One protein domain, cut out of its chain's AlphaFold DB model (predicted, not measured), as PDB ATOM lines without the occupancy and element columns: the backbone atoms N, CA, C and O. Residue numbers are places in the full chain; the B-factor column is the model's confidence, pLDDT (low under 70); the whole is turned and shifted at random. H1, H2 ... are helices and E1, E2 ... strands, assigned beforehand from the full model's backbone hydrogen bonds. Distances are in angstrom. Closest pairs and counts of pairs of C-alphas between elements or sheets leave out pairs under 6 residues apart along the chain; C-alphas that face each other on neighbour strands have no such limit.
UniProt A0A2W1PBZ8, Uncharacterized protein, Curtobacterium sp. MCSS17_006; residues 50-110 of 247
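What this domain is: This is residues 50 to 110 of the 247 residues of an uncharacterized protein of Curtobacterium sp. MCSS17_006 (UniProt A0A2W1PBZ8). Two small three-stranded sheets stand as the walls of a V, separate but near each other along E1 and E2, and one short helix, H1, packs on both walls in the mouth of the V. The wall E1, E6, E5 is mixed; the wall E2, E4, E3 is antiparallel. The printed part has 61 residues, with one named helix and six named strands in the order E1 E2 H1 E3 E4 E5 E6, a mixed class of helices and strands. It is compact, with a radius of gyration of the C-alphas of 10.2 A, and spans 29 by 26 by 18 A.

How they stand to each other: Look first at E6, residues 104 to 109, the inner strand of its sheet. Its edge neighbour E1, residues 50 to 53, is parallel to it at 20 degrees; N 52 and O 107 are 2.8 A apart, within hydrogen-bond range. E5, residues 97 to 101, is antiparallel to E6 at 157 degrees and forms a hairpin with it; N 106 and O 99 are 2.8 A apart. In the other sheet, E4, residues 87 to 91, is the inner strand. E2, residues 59 to 62, is antiparallel to it at 145 degrees, with N 61 and O 88 2.9 A apart. E3, residues 78 to 81, forms a hairpin with E4, antiparallel at 154 degrees, with N 78 and O 91 2.8 A apart. E1 and E2 are near each other, with 6 pairs of C-alphas within 10 A. H1, residues 65 to 73, is on both sheets. Its height over the sheet E2 E4 E3 is 9.1 A; it lies over E4 and, only just, with 3 C-alphas, over E3, and runs along the strands, at 18 degrees to E4 on the local plane. Its closest C-alphas to E3 are those of Ala 72 and Thr 78, 5.8 A apart. Its height over the sheet E1 E6 E5 is 9.8 A; it lies over E5, slantwise to the strands at 47 degrees to E5 on the local plane, and Val 67 and Ile 101 have the closest C-alphas, 5.7 A apart. E2, H1 and E3 make a split strand-helix-strand unit, two strands running the same way with E4 between them, and its crossover is right-handed. In H1 every O i to N i+4 pair is within hydrogen-bond range.

Where its parts are: Find C-alpha 50 at (188.579, 142.244, 125.476), where E1 begins. H1 runs 12.2 A from C-alpha 65 at (191.148, 143.423, 138.405). E4 is 13.1 A long and E5 12.9 A. E6, the longest strand by residues, runs 15.8 A to C-alpha 109 at (182.915, 134.453, 121.033).

The domain as a whole: The two C-alphas farthest apart, those of Leu 83 and Gly 97, are 29.1 A apart. The printed part has no cut, and its six links are tight. The mean pLDDT of the printed part is 83.7; look at residues 55 to 56 for the two under 70.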
ATOM      1  N   ILE A  50     187.962 143.492 125.025       78.50
ATOM      2  CA  ILE A  50     188.579 142.244 125.476       78.50
ATOM      3  C   ILE A  50     187.826 141.112 124.799       78.50
ATOM      4  O   ILE A  50     186.621 140.978 124.996       78.50
ATOM      5  N   GLU A  51     188.524 140.302 124.015       79.31
ATOM      6  CA  GLU A  51     187.935 139.118 123.401       79.31
ATOM      7  C   GLU A  51     188.289 137.880 124.221       79.31
ATOM      8  O   GLU A  51     189.454 137.605 124.507       79.31
ATOM      9  N   LEU A  52     187.257 137.140 124.604       80.69
ATOM     10  CA  LEU A  52     187.348 135.837 125.233       80.69
ATOM     11  C   LEU A  52     186.602 134.859 124.338       80.69
ATOM     12  O   LEU A  52     185.482 135.124 123.903       80.69
ATOM     13  N   ARG A  53     187.208 133.710 124.072       79.56
ATOM     14  CA  ARG A  53     186.515 132.624 123.389       79.56
ATOM     15  C   ARG A  53     185.971 131.658 124.424       79.56
ATOM     16  O   ARG A  53     186.582 131.456 125.472       79.56
ATOM     17  N   GLU A  54     184.842 131.043 124.110       74.88
ATOM     18  CA  GLU A  54     184.422 129.827 124.788       74.88
ATOM     19  C   GLU A  54     185.589 128.820 124.753       74.88
ATOM     20  O   GLU A  54     185.997 128.345 123.692       74.88
ATOM     21  N   ALA A  55     186.190 128.551 125.912       64.44
ATOM     22  CA  ALA A  55     187.413 127.766 126.032       64.44
ATOM     23  C   ALA A  55     187.355 126.882 127.279       64.44
ATOM     24  O   ALA A  55     187.089 127.365 128.383       64.44
ATOM     25  N   ASP A  56     187.633 125.588 127.091       60.44
ATOM     26  CA  ASP A  56     187.861 124.660 128.207       60.44
ATOM     27  C   ASP A  56     189.283 124.785 128.750       60.44
ATOM     28  O   ASP A  56     189.509 124.641 129.949       60.44
ATOM     29  N   GLN A  57     190.248 125.097 127.880       74.50
ATOM     30  CA  GLN A  57     191.636 125.254 128.292       74.50
ATOM     31  C   GLN A  57     191.873 126.639 128.908       74.50
ATOM     32  O   GLN A  57     191.407 127.639 128.356       74.50
ATOM     33  N   PRO A  58     192.601 126.723 130.036       80.12
ATOM     34  CA  PRO A  58     192.886 127.999 130.669       80.12
ATOM     35  C   PRO A  58     193.849 128.842 129.831       80.12
ATOM     36  O   PRO A  58     194.989 128.436 129.603       80.12
ATOM     37  N   VAL A  59     193.419 130.040 129.438       83.88
ATOM     38  CA  VAL A  59     194.249 131.015 128.713       83.88
ATOM     39  C   VAL A  59     194.570 132.182 129.640       83.88
ATOM     40  O   VAL A  59     193.722 132.641 130.407       83.88
ATOM     41  N   VAL A  60     195.818 132.645 129.610       84.88
ATOM     42  CA  VAL A  60     196.245 133.806 130.395       84.88
ATOM     43  C   VAL A  60     195.914 135.070 129.613       84.88
ATOM     44  O   VAL A  60     196.378 135.254 128.491       84.88
ATOM     45  N   HIS A  61     195.114 135.942 130.217       84.12
ATOM     46  CA  HIS A  61     194.758 137.240 129.666       84.12
ATOM     47  C   HIS A  61     195.195 138.346 130.619       84.12
ATOM     48  O   HIS A  61     195.026 138.247 131.836       84.12
ATOM     49  N   ARG A  62     195.698 139.443 130.049       85.44
ATOM     50  CA  ARG A  62     195.944 140.665 130.806       85.44
ATOM     51  C   ARG A  62     194.629 141.424 130.967       85.44
ATOM     52  O   ARG A  62     194.091 141.945 129.990       85.44
ATOM     53  N   LEU A  63     194.091 141.451 132.182       85.50
ATOM     54  CA  LEU A  63     192.766 141.989 132.486       85.50
ATOM     55  C   LEU A  63     192.838 142.899 133.714       85.50
ATOM     56  O   LEU A  63     193.438 142.517 134.717       85.50
ATOM     57  N   PRO A  64     192.162 144.061 133.706       87.31
ATOM     58  CA  PRO A  64     192.000 144.844 134.920       87.31
ATOM     59  C   PRO A  64     191.300 144.014 136.000       87.31
ATOM     60  O   PRO A  64     190.299 143.346 135.723       87.31
ATOM     61  N   ARG A  65     191.751 144.127 137.256       87.62
ATOM     62  CA  ARG A  65     191.148 143.423 138.405       87.62
ATOM     63  C   ARG A  65     189.623 143.565 138.469       87.62
ATOM     64  O   ARG A  65     188.925 142.601 138.770       87.62
ATOM     65  N   ALA A  66     189.095 144.751 138.162       88.19
ATOM     66  CA  ALA A  66     187.653 145.002 138.162       88.19
ATOM     67  C   ALA A  66     186.897 144.148 137.125       88.19
ATOM     68  O   ALA A  66     185.788 143.690 137.395       88.19
ATOM     69  N   VAL A  67     187.508 143.886 135.963       88.62
ATOM     70  CA  VAL A  67     186.945 143.010 134.925       88.62
ATOM     71  C   VAL A  67     187.022 141.550 135.362       88.62
ATOM     72  O   VAL A  67     186.021 140.846 135.271       88.62
ATOM     73  N   ALA A  68     188.159 141.110 135.909       87.75
ATOM     74  CA  ALA A  68     188.343 139.753 136.431       87.75
ATOM     75  C   ALA A  68     187.305 139.392 137.515       87.75
ATOM     76  O   ALA A  68     186.648 138.354 137.437       87.75
ATOM     77  N   VAL A  69     187.089 140.289 138.485       89.56
ATOM     78  CA  VAL A  69     186.063 140.122 139.531       89.56
ATOM     79  C   VAL A  69     184.651 140.122 138.935       89.56
ATOM     80  O   VAL A  69     183.801 139.330 139.344       89.56
ATOM     81  N   GLY A  70     184.387 140.978 137.945       89.38
ATOM     82  CA  GLY A  70     183.098 141.015 137.256       89.38
ATOM     83  C   GLY A  70     182.790 139.734 136.474       89.38
ATOM     84  O   GLY A  70     181.664 139.246 136.525       89.38
ATOM     85  N   LEU A  71     183.784 139.145 135.804       88.56
ATOM     86  CA  LEU A  71     183.629 137.880 135.076       88.56
ATOM     87  C   LEU A  71     183.292 136.713 136.013       88.56
ATOM     88  O   LEU A  71     182.395 135.924 135.705       88.56
ATOM     89  N   ALA A  72     183.973 136.639 137.161       89.00
ATOM     90  CA  ALA A  72     183.733 135.609 138.167       89.00
ATOM     91  C   ALA A  72     182.364 135.781 138.850       89.00
ATOM     92  O   ALA A  72     181.583 134.835 138.919       89.00
ATOM     93  N   SER A  73     182.028 136.997 139.299       90.00
ATOM     94  CA  SER A  73     180.750 137.278 139.981       90.00
ATOM     95  C   SER A  73     179.528 137.097 139.078       90.00
ATOM     96  O   SER A  73     178.490 136.624 139.534       90.00
ATOM     97  N   ALA A  74     179.647 137.400 137.782       87.31
ATOM     98  CA  ALA A  74     178.588 137.164 136.805       87.31
ATOM     99  C   ALA A  74     178.503 135.699 136.332       87.31
ATOM    100  O   ALA A  74     177.682 135.389 135.457       87.31
ATOM    101  N   ASN A  75     179.346 134.804 136.867       87.75
ATOM    102  CA  ASN A  75     179.466 133.403 136.456       87.75
ATOM    103  C   ASN A  75     179.605 133.271 134.923       87.75
ATOM    104  O   ASN A  75     178.894 132.501 134.272       87.75
ATOM    105  N   ILE A  76     180.429 134.143 134.327       87.06
ATOM    106  CA  ILE A  76     180.742 134.138 132.891       87.06
ATOM    107  C   ILE A  76     181.912 133.191 132.630       87.06
ATOM    108  O   ILE A  76     181.861 132.411 131.681       87.06
ATOM    109  N   ALA A  77     182.942 133.264 133.475       86.69
ATOM    110  CA  ALA A  77     184.155 132.466 133.376       86.69
ATOM    111  C   ALA A  77     184.761 132.211 134.761       86.69
ATOM    112  O   ALA A  77     184.568 132.999 135.690       86.69
ATOM    113  N   THR A  78     185.541 131.139 134.877       86.75
ATOM    114  CA  THR A  78     186.399 130.889 136.038       86.75
ATOM    115  C   THR A  78     187.670 131.709 135.881       86.75
ATOM    116  O   THR A  78     188.339 131.631 134.852       86.75
ATOM    117  N   VAL A  79     187.994 132.512 136.893       89.31
ATOM    118  CA  VAL A  79     189.150 133.411 136.858       89.31
ATOM    119  C   VAL A  79     190.069 133.093 138.029       89.31
ATOM    120  O   VAL A  79     189.657 133.189 139.183       89.31
ATOM    121  N   ALA A  80     191.314 132.728 137.732       87.50
ATOM    122  CA  ALA A  80     192.357 132.486 138.721       87.50
ATOM    123  C   ALA A  80     193.499 133.502 138.539       87.50
ATOM    124  O   ALA A  80     193.919 133.740 137.404       87.50
ATOM    125  N   PRO A  81     194.011 134.122 139.617       86.12
ATOM    126  CA  PRO A  81     195.168 135.010 139.517       86.12
ATOM    127  C   PRO A  81     196.421 134.227 139.094       86.12
ATOM    128  O   PRO A  81     196.592 133.070 139.486       86.12
ATOM    129  N   THR A  82     197.298 134.846 138.301       86.56
ATOM    130  CA  THR A  82     198.650 134.328 138.030       86.56
ATOM    131  C   THR A  82     199.700 135.128 138.810       86.56
ATOM    132  O   THR A  82     199.371 136.017 139.594       86.56
ATOM    133  N   LEU A  83     200.979 134.773 138.645       78.50
ATOM    134  CA  LEU A  83     202.103 135.468 139.286       78.50
ATOM    135  C   LEU A  83     202.363 136.866 138.683       78.50
ATOM    136  O   LEU A  83     203.041 137.678 139.307       78.50
ATOM    137  N   GLY A  84     201.838 137.148 137.486       78.06
ATOM    138  CA  GLY A  84     201.968 138.437 136.811       78.06
ATOM    139  C   GLY A  84     200.970 139.475 137.332       78.06
ATOM    140  O   GLY A  84     199.807 139.171 137.599       78.06
ATOM    141  N   ALA A  85     201.409 140.728 137.456       76.75
ATOM    142  CA  ALA A  85     200.508 141.832 137.773       76.75
ATOM    143  C   ALA A  85     199.500 142.046 136.626       76.75
ATOM    144  O   ALA A  85     199.891 142.168 135.465       76.75
ATOM    145  N   ASP A  86     198.209 142.105 136.963       81.50
ATOM    146  CA  ASP A  86     197.082 142.202 136.019       81.50
ATOM    147  C   ASP A  86     196.961 141.037 135.023       81.50
ATOM    148  O   ASP A  86     196.287 141.159 133.998       81.50
ATOM    149  N   GLU A  87     197.575 139.895 135.320       86.94
ATOM    150  CA  GLU A  87     197.390 138.671 134.554       86.94
ATOM    151  C   GLU A  87     196.454 137.715 135.286       86.94
ATOM    152  O   GLU A  87     196.582 137.421 136.478       86.94
ATOM    153  N   TYR A  88     195.472 137.227 134.541       86.81
ATOM    154  CA  TYR A  88     194.485 136.299 135.049       86.81
ATOM    155  C   TYR A  88     194.345 135.138 134.084       86.81
ATOM    156  O   TYR A  88     194.203 135.303 132.873       86.81
ATOM    157  N   ARG A  89     194.358 133.936 134.646       88.56
ATOM    158  CA  ARG A  89     194.012 132.720 133.935       88.56
ATOM    159  C   ARG A  89     192.493 132.629 133.877       88.56
ATOM    160  O   ARG A  89     191.843 132.508 134.914       88.56
ATOM    161  N   VAL A  90     191.947 132.691 132.669       87.25
ATOM    162  CA  VAL A  90     190.513 132.575 132.404       87.25
ATOM    163  C   VAL A  90     190.242 131.208 131.786       87.25
ATOM    164  O   VAL A  90     190.887 130.823 130.813       87.25
ATOM    165  N   SER A  91     189.305 130.461 132.359       86.31
ATOM    166  CA  SER A  91     188.869 129.153 131.859       86.31
ATOM    167  C   SER A  91     187.364 128.972 132.022       86.31
ATOM    168  O   SER A  91     186.713 129.702 132.772       86.31
ATOM    169  N   GLY A  92     186.798 127.988 131.319       83.00
ATOM    170  CA  GLY A  92     185.396 127.612 131.477       83.00
ATOM    171  C   GLY A  92     184.458 128.779 131.193       83.00
ATOM    172  O   GLY A  92     183.600 129.093 132.013       83.00
ATOM    173  N   VAL A  93     184.659 129.468 130.069       84.31
ATOM    174  CA  VAL A  93     183.744 130.522 129.614       84.31
ATOM    175  C   VAL A  93     182.434 129.851 129.196       84.31
ATOM    176  O   VAL A  93     182.413 129.115 128.216       84.31
ATOM    177  N   ARG A  94     181.349 130.066 129.950       81.56
ATOM    178  CA  ARG A  94     180.070 129.333 129.780       81.56
ATOM    179  C   ARG A  94     178.993 130.119 129.039       81.56
ATOM    180  O   ARG A  94     177.880 129.630 128.869       81.56
ATOM    181  N   LYS A  95     179.278 131.372 128.699       83.81
ATOM    182  CA  LYS A  95     178.322 132.317 128.115       83.81
ATOM    183  C   LYS A  95     178.905 132.900 126.838       83.81
ATOM    184  O   LYS A  95     180.111 133.099 126.753       83.81
ATOM    185  N   VAL A  96     178.031 133.207 125.886       83.50
ATOM    186  CA  VAL A  96     178.365 133.794 124.583       83.50
ATOM    187  C   VAL A  96     177.623 135.126 124.443       83.50
ATOM    188  O   VAL A  96     176.501 135.257 124.934       83.50
ATOM    189  N   GLY A  97     178.240 136.119 123.801       82.31
ATOM    190  CA  GLY A  97     177.656 137.444 123.575       82.31
ATOM    191  C   GLY A  97     178.581 138.587 123.983       82.31
ATOM    192  O   GLY A  97     179.799 138.460 123.940       82.31
ATOM    193  N   VAL A  98     178.010 139.727 124.375       83.94
ATOM    194  CA  VAL A  98     178.776 140.927 124.750       83.94
ATOM    195  C   VAL A  98     178.393 141.373 126.154       83.94
ATOM    196  O   VAL A  98     177.217 141.578 126.447       83.94
ATOM    197  N   ALA A  99     179.388 141.557 127.019       85.25
ATOM    198  CA  ALA A  99     179.207 142.031 128.386       85.25
ATOM    199  C   ALA A  99     179.953 143.349 128.606       85.25
ATOM    200  O   ALA A  99     181.090 143.515 128.170       85.25
ATOM    201  N   ARG A 100     179.334 144.293 129.322       85.56
ATOM    202  CA  ARG A 100     180.008 145.521 129.759       85.56
ATOM    203  C   ARG A 100     180.331 145.422 131.243       85.56
ATOM    204  O   ARG A 100     179.421 145.385 132.064       85.56
ATOM    205  N   ILE A 101     181.616 145.389 131.583       86.94
ATOM    206  CA  ILE A 101     182.101 145.185 132.953       86.94
ATOM    207  C   ILE A 101     183.105 146.283 133.282       86.94
ATOM    208  O   ILE A 101     184.082 146.464 132.561       86.94
ATOM    209  N   ALA A 102     182.860 147.036 134.357       84.81
ATOM    210  CA  ALA A 102     183.753 148.105 134.820       84.81
ATOM    211  C   ALA A 102     184.161 149.118 133.720       84.81
ATOM    212  O   ALA A 102     185.275 149.626 133.713       84.81
ATOM    213  N   GLY A 103     183.266 149.399 132.763       81.44
ATOM    214  CA  GLY A 103     183.528 150.309 131.638       81.44
ATOM    215  C   GLY A 103     184.188 149.667 130.408       81.44
ATOM    216  O   GLY A 103     184.219 150.309 129.355       81.44
ATOM    217  N   HIS A 104     184.618 148.408 130.503       83.00
ATOM    218  CA  HIS A 104     185.186 147.618 129.407       83.00
ATOM    219  C   HIS A 104     184.114 146.799 128.690       83.00
ATOM    220  O   HIS A 104     183.145 146.357 129.312       83.00
ATOM    221  N   THR A 105     184.293 146.591 127.387       83.81
ATOM    222  CA  THR A 105     183.422 145.730 126.580       83.81
ATOM    223  C   THR A 105     184.131 144.397 126.368       83.81
ATOM    224  O   THR A 105     185.202 144.352 125.769       83.81
ATOM    225  N   VAL A 106     183.535 143.321 126.871       84.94
ATOM    226  CA  VAL A 106     184.037 141.953 126.749       84.94
ATOM    227  C   VAL A 106     183.202 141.218 125.705       84.94
ATOM    228  O   VAL A 106     181.994 141.061 125.886       84.94
ATOM    229  N   TRP A 107     183.843 140.777 124.629       83.81
ATOM    230  CA  TRP A 107     183.242 139.923 123.609       83.81
ATOM    231  C   TRP A 107     183.513 138.470 123.957       83.81
ATOM    232  O   TRP A 107     184.657 138.072 124.143       83.81
ATOM    233  N   LEU A 108     182.447 137.692 124.067       85.06
ATOM    234  CA  LEU A 108     182.455 136.273 124.379       85.06
ATOM    235  C   LEU A 108     182.089 135.529 123.095       85.06
ATOM    236  O   LEU A 108     180.905 135.396 122.772       85.06
ATOM    237  N   LYS A 109     183.100 135.102 122.335       81.50
ATOM    238  CA  LYS A 109     182.915 134.453 121.033       81.50
ATOM    239  C   LYS A 109     182.619 132.956 121.197       81.50
ATOM    240  O   LYS A 109     183.311 132.287 121.973       81.50
ATOM    241  N   PRO A 110     181.626 132.412 120.470       81.56
ATOM    242  CA  PRO A 110     181.321 130.986 120.518       81.56
ATOM    243  C   PRO A 110     182.446 130.145 119.894       81.56
ATOM    244  O   PRO A 110     183.221 130.621 119.057       81.56
TER     245      PRO A 110